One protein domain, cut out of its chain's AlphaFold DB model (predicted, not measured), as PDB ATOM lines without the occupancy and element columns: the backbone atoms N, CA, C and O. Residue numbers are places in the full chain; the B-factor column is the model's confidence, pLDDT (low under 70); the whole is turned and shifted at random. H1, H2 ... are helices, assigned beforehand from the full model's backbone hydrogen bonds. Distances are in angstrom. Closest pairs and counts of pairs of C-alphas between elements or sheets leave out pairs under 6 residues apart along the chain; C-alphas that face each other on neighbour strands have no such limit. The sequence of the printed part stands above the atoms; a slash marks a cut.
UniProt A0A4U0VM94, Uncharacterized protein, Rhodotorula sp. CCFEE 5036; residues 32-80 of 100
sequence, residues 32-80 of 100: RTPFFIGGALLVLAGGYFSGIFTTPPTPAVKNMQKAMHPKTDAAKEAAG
ATOM      1  N   ARG A  32       6.914  57.105  10.601       81.94
ATOM      2  CA  ARG A  32       7.866  57.698  11.551       81.94
ATOM      3  C   ARG A  32       8.123  56.816  12.776       81.94
ATOM      4  O   ARG A  32       9.007  57.126  13.568       81.94
ATOM      5  N   THR A  33       7.385  55.713  12.934       82.88
ATOM      6  CA  THR A  33       7.523  54.801  14.082       82.88
ATOM      7  C   THR A  33       8.951  54.295  14.322       82.88
ATOM      8  O   THR A  33       9.338  54.254  15.490       82.88
ATOM      9  N   PRO A  34       9.788  53.996  13.303       85.19
ATOM     10  CA  PRO A  34      11.151  53.524  13.549       85.19
ATOM     11  C   PRO A  34      12.035  54.584  14.218       85.19
ATOM     12  O   PRO A  34      12.871  54.244  15.049       85.19
ATOM     13  N   PHE A  35      11.817  55.870  13.918       87.94
ATOM     14  CA  PHE A  35      12.561  56.968  14.541       87.94
ATOM     15  C   PHE A  35      12.233  57.098  16.028       87.94
ATOM     16  O   PHE A  35      13.136  57.259  16.846       87.94
ATOM     17  N   PHE A  36      10.952  56.977  16.390       87.69
ATOM     18  CA  PHE A  36      10.534  57.009  17.792       87.69
ATOM     19  C   PHE A  36      11.046  55.797  18.571       87.69
ATOM     20  O   PHE A  36      11.491  55.955  19.703       87.69
ATOM     21  N   ILE A  37      11.050  54.609  17.957       89.12
ATOM     22  CA  ILE A  37      11.625  53.401  18.566       89.12
ATOM     23  C   ILE A  37      13.131  53.584  18.793       89.12
ATOM     24  O   ILE A  37      13.617  53.344  19.896       89.12
ATOM     25  N   GLY A  38      13.867  54.064  17.787       89.81
ATOM     26  CA  GLY A  38      15.302  54.329  17.914       89.81
ATOM     27  C   GLY A  38      15.616  55.365  18.998       89.81
ATOM     28  O   GLY A  38      16.491  55.140  19.835       89.81
ATOM     29  N   GLY A  39      14.859  56.464  19.036       91.31
ATOM     30  CA  GLY A  39      14.984  57.484  20.078       91.31
ATOM     31  C   GLY A  39      14.703  56.934  21.479       91.31
ATOM     32  O   GLY A  39      15.474  57.189  22.401       91.31
ATOM     33  N   ALA A  40      13.653  56.125  21.638       89.75
ATOM     34  CA  ALA A  40      13.312  55.510  22.920       89.75
ATOM     35  C   ALA A  40      14.426  54.587  23.441       89.75
ATOM     36  O   ALA A  40      14.747  54.625  24.629       89.75
ATOM     37  N   LEU A  41      15.061  53.805  22.561       93.62
ATOM     38  CA  LEU A  41      16.183  52.940  22.936       93.62
ATOM     39  C   LEU A  41      17.403  53.741  23.402       93.62
ATOM     40  O   LEU A  41      18.039  53.363  24.385       93.62
ATOM     41  N   LEU A  42      17.707  54.863  22.743       91.06
ATOM     42  CA  LEU A  42      18.799  55.747  23.159       91.06
ATOM     43  C   LEU A  42      18.544  56.365  24.537       91.06
ATOM     44  O   LEU A  42      19.444  56.372  25.376       91.06
ATOM     45  N   VAL A  43      17.320  56.835  24.796       92.19
ATOM     46  CA  VAL A  43      16.933  57.379  26.110       92.19
ATOM     47  C   VAL A  43      17.015  56.300  27.190       92.19
ATOM     48  O   VAL A  43      17.549  56.558  28.268       92.19
ATOM     49  N   LEU A  44      16.542  55.083  26.901       91.38
ATOM     50  CA  LEU A  44      16.593  53.961  27.838       91.38
ATOM     51  C   LEU A  44      18.039  53.600  28.205       91.38
ATOM     52  O   LEU A  44      18.370  53.503  29.386       91.38
ATOM     53  N   ALA A  45      18.905  53.440  27.200       88.19
ATOM     54  CA  ALA A  45      20.313  53.128  27.417       88.19
ATOM     55  C   ALA A  45      21.016  54.257  28.188       88.19
ATOM     56  O   ALA A  45      21.671  53.999  29.198       88.19
ATOM     57  N   GLY A  46      20.826  55.511  27.768       88.31
ATOM     58  CA  GLY A  46      21.408  56.674  28.438       88.31
ATOM     59  C   GLY A  46      20.976  56.791  29.902       88.31
ATOM     60  O   GLY A  46      21.820  56.984  30.777       88.31
ATOM     61  N   GLY A  47      19.685  56.599  30.189       83.69
ATOM     62  CA  GLY A  47      19.150  56.616  31.551       83.69
ATOM     63  C   GLY A  47      19.705  55.491  32.427       83.69
ATOM     64  O   GLY A  47      20.073  55.734  33.576       83.69
ATOM     65  N   TYR A  48      19.835  54.280  31.878       82.19
ATOM     66  CA  TYR A  48      20.411  53.135  32.585       82.19
ATOM     67  C   TYR A  48      21.875  53.375  32.984       82.19
ATOM     68  O   TYR A  48      22.229  53.234  34.157       82.19
ATOM     69  N   PHE A  49      22.716  53.800  32.034       77.31
ATOM     70  CA  PHE A  49      24.124  54.085  32.317       77.31
ATOM     71  C   PHE A  49      24.282  55.277  33.263       77.31
ATOM     72  O   PHE A  49      25.047  55.193  34.223       77.31
ATOM     73  N   SER A  50      23.516  56.353  33.061       76.44
ATOM     74  CA  SER A  50      23.511  57.493  33.982       76.44
ATOM     75  C   SER A  50      23.167  57.062  35.407       76.44
ATOM     76  O   SER A  50      23.830  57.497  36.344       76.44
ATOM     77  N   GLY A  51      22.174  56.184  35.585       69.06
ATOM     78  CA  GLY A  51      21.821  55.628  36.890       69.06
ATOM     79  C   GLY A  51      23.004  54.926  37.552       69.06
ATOM     80  O   GLY A  51      23.401  55.317  38.643       69.06
ATOM     81  N   ILE A  52      23.633  53.974  36.858       72.56
ATOM     82  CA  ILE A  52      24.772  53.200  37.386       72.56
ATOM     83  C   ILE A  52      25.925  54.097  37.854       72.56
ATOM     84  O   ILE A  52      26.488  53.852  38.920       72.56
ATOM     85  N   PHE A  53      26.286  55.124  37.080       68.25
ATOM     86  CA  PHE A  53      27.431  55.977  37.411       68.25
ATOM     87  C   PHE A  53      27.123  57.038  38.473       68.25
ATOM     88  O   PHE A  53      28.034  57.482  39.169       68.25
ATOM     89  N   THR A  54      25.862  57.457  38.607       68.44
ATOM     90  CA  THR A  54      25.476  58.529  39.542       68.44
ATOM     91  C   THR A  54      24.964  58.016  40.878       68.44
ATOM     92  O   THR A  54      25.053  58.742  41.868       68.44
ATOM     93  N   THR A  55      24.454  56.782  40.955       63.38
ATOM     94  CA  THR A  55      24.029  56.205  42.232       63.38
ATOM     95  C   THR A  55      25.231  55.634  42.979       63.38
ATOM     96  O   THR A  55      25.768  54.603  42.560       63.38
ATOM     97  N   PRO A  56      25.667  56.244  44.098       60.66
ATOM     98  CA  PRO A  56      26.697  55.635  44.918       60.66
ATOM     99  C   PRO A  56      26.172  54.304  45.479       60.66
ATOM    100  O   PRO A  56      25.007  54.227  45.882       60.66
ATOM    101  N   PRO A  57      27.011  53.255  45.555       65.62
ATOM    102  CA  PRO A  57      26.585  51.981  46.107       65.62
ATOM    103  C   PRO A  57      26.113  52.176  47.549       65.62
ATOM    104  O   PRO A  57      26.748  52.883  48.343       65.62
ATOM    105  N   THR A  58      24.978  51.564  47.884       68.06
ATOM    106  CA  THR A  58      24.418  51.620  49.236       68.06
ATOM    107  C   THR A  58      25.429  51.064  50.249       68.06
ATOM    108  O   THR A  58      26.279  50.243  49.886       68.06
ATOM    109  N   PRO A  59      25.367  51.464  51.534       64.69
ATOM    110  CA  PRO A  59      26.293  50.967  52.556       64.69
ATOM    111  C   PRO A  59      26.356  49.432  52.626       64.69
ATOM    112  O   PRO A  59      27.425  48.867  52.839       64.69
ATOM    113  N   ALA A  60      25.234  48.753  52.365       64.44
ATOM    114  CA  ALA A  60      25.160  47.296  52.291       64.44
ATOM    115  C   ALA A  60      26.016  46.720  51.150       64.44
ATOM    116  O   ALA A  60      26.802  45.801  51.375       64.44
ATOM    117  N   VAL A  61      25.927  47.297  49.949       64.56
ATOM    118  CA  VAL A  61      26.721  46.863  48.791       64.56
ATOM    119  C   VAL A  61      28.200  47.181  48.997       64.56
ATOM    120  O   VAL A  61      29.041  46.339  48.699       64.56
ATOM    121  N   LYS A  62      28.534  48.335  49.587       64.62
ATOM    122  CA  LYS A  62      29.924  48.681  49.937       64.62
ATOM    123  C   LYS A  62      30.534  47.685  50.927       64.62
ATOM    124  O   LYS A  62      31.660  47.234  50.729       64.62
ATOM    125  N   ASN A  63      29.792  47.303  51.967       65.06
ATOM    126  CA  ASN A  63      30.256  46.323  52.952       65.06
ATOM    127  C   ASN A  63      30.375  44.915  52.350       65.06
ATOM    128  O   ASN A  63      31.322  44.199  52.665       65.06
ATOM    129  N   MET A  64      29.465  44.540  51.445       60.66
ATOM    130  CA  MET A  64      29.534  43.277  50.707       60.66
ATOM    131  C   MET A  64      30.735  43.241  49.755       60.66
ATOM    132  O   MET A  64      31.481  42.268  49.759       60.66
ATOM    133  N   GLN A  65      30.982  44.318  49.003       67.19
ATOM    134  CA  GLN A  65      32.161  44.459  48.141       67.19
ATOM    135  C   GLN A  65      33.458  44.386  48.953       67.19
ATOM    136  O   GLN A  65      34.383  43.680  48.564       67.19
ATOM    137  N   LYS A  66      33.508  45.033  50.125       63.22
ATOM    138  CA  LYS A  66      34.650  44.937  51.045       63.22
ATOM    139  C   LYS A  66      34.833  43.523  51.608       63.22
ATOM    140  O   LYS A  66      35.961  43.073  51.779       63.22
ATOM    141  N   ALA A  67      33.745  42.812  51.900       63.81
ATOM    142  CA  ALA A  67      33.803  41.438  52.397       63.81
ATOM    143  C   ALA A  67      34.237  40.434  51.317       63.81
ATOM    144  O   ALA A  67      34.942  39.477  51.638       63.81
ATOM    145  N   MET A  68      33.834  40.669  50.063       63.62
ATOM    146  CA  MET A  68      34.183  39.858  48.893       63.62
ATOM    147  C   MET A  68      35.528  40.229  48.261       63.62
ATOM    148  O   MET A  68      35.960  39.545  47.336       63.62
ATOM    149  N   HIS A  69      36.194  41.283  48.742       66.19
ATOM    150  CA  HIS A  69      37.522  41.639  48.266       66.19
ATOM    151  C   HIS A  69      38.492  40.470  48.511       66.19
ATOM    152  O   HIS A  69      38.520  39.943  49.630       66.19
ATOM    153  N   PRO A  70      39.275  40.036  47.506       62.88
ATOM    154  CA  PRO A  70      40.246  38.967  47.685       62.88
ATOM    155  C   PRO A  70      41.265  39.363  48.761       62.88
ATOM    156  O   PRO A  70      41.968  40.362  48.641       62.88
ATOM    157  N   LYS A  71      41.309  38.588  49.848       64.88
ATOM    158  CA  LYS A  71      42.156  38.867  51.026       64.88
ATOM    159  C   LYS A  71      43.535  38.215  50.952       64.88
ATOM    160  O   LYS A  71      44.389  38.517  51.772       64.88
ATOM    161  N   THR A  72      43.734  37.294  50.012       61.84
ATOM    162  CA  THR A  72      44.977  36.535  49.846       61.84
ATOM    163  C   THR A  72      45.704  36.981  48.585       61.84
ATOM    164  O   THR A  72      45.067  37.319  47.588       61.84
ATOM    165  N   ASP A  73      47.034  36.942  48.611       62.31
ATOM    166  CA  ASP A  73      47.868  37.423  47.501       62.31
ATOM    167  C   ASP A  73      47.608  36.643  46.207       62.31
ATOM    168  O   ASP A  73      47.451  37.236  45.145       62.31
ATOM    169  N   ALA A  74      47.398  35.327  46.312       59.12
ATOM    170  CA  ALA A  74      47.004  34.482  45.184       59.12
ATOM    171  C   ALA A  74      45.633  34.865  44.589       59.12
ATOM    172  O   ALA A  74      45.427  34.770  43.381       59.12
ATOM    173  N   ALA A  75      44.681  35.315  45.415       58.94
ATOM    174  CA  ALA A  75      43.371  35.749  44.936       58.94
ATOM    175  C   ALA A  75      43.413  37.167  44.342       58.94
ATOM    176  O   ALA A  75      42.640  37.467  43.434       58.94
ATOM    177  N   LYS A  76      44.326  38.026  44.813       61.84
ATOM    178  CA  LYS A  76      44.587  39.353  44.231       61.84
ATOM    179  C   LYS A  76      45.271  39.235  42.871       61.84
ATOM    180  O   LYS A  76      44.854  39.902  41.926       61.84
ATOM    181  N   GLU A  77      46.236  38.325  42.751       60.72
ATOM    182  CA  GLU A  77      46.902  38.004  41.488       60.72
ATOM    183  C   GLU A  77      45.912  37.410  40.470       60.72
ATOM    184  O   GLU A  77      45.851  37.870  39.331       60.72
ATOM    185  N   ALA A  78      45.040  36.487  40.900       60.44
ATOM    186  CA  ALA A  78      43.977  35.929  40.057       60.44
ATOM    187  C   ALA A  78      42.901  36.958  39.654       60.44
ATOM    188  O   ALA A  78      42.319  36.857  38.575       60.44
ATOM    189  N   ALA A  79      42.643  37.960  40.497       59.31
ATOM    190  CA  ALA A  79      41.739  39.069  40.196       59.31
ATOM    191  C   ALA A  79      42.402  40.188  39.364       59.31
ATOM    192  O   ALA A  79      41.741  41.174  39.034       59.31
ATOM    193  N   GLY A  80      43.692  40.064  39.025       60.06
ATOM    194  CA  GLY A  80      44.437  41.069  38.261       60.06
ATOM    195  C   GLY A  80      44.717  42.365  39.032       60.06
ATOM    196  O   GLY A  80      45.013  43.396  38.423       60.06
TER     197      GLY A  80
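This is residues 32 to 80 of the 100 residues of an uncharacterized protein of Rhodotorula sp. CCFEE 5036 (UniProt A0A4U0VM94). One long helix, H1, makes most of the length, and after it the chain turns aside through the shorter H2 and folds back in the small H3, like a rod with a hooked end. The three helices follow one another without packing together. The printed part has 49 residues with three named helices in the order H1, H2, H3, no named strand, and is all helix. It is extended, with a radius of gyration of the C-alphas of 18.7 A and spans of 57 by 25 by 11 A.

H1, residues 33 to 54, begins at C-alpha 33 (7.523, 54.801, 14.082) and is 31.4 A long. H2, residues 59 to 68, is 14.1 A long. H3, residues 73 to 78, is 8.5 A long and ends at C-alpha 78 (43.977, 35.929, 40.057).

H1 and H2 are apart, as are H2 and H3, and H1 and H3. Residues 32 to 56, of which 33 to 54 belong to H1, stand free. In H1, H2 and H3 every O i to N i+4 pair is within hydrogen-bond range.

The C-alphas of Arg 32 and Asp 73, the two farthest apart, are 57.5 A apart. The printed part has no cut, and both links are tight. Residue 51 and residues 53 to 80 have pLDDT under 70.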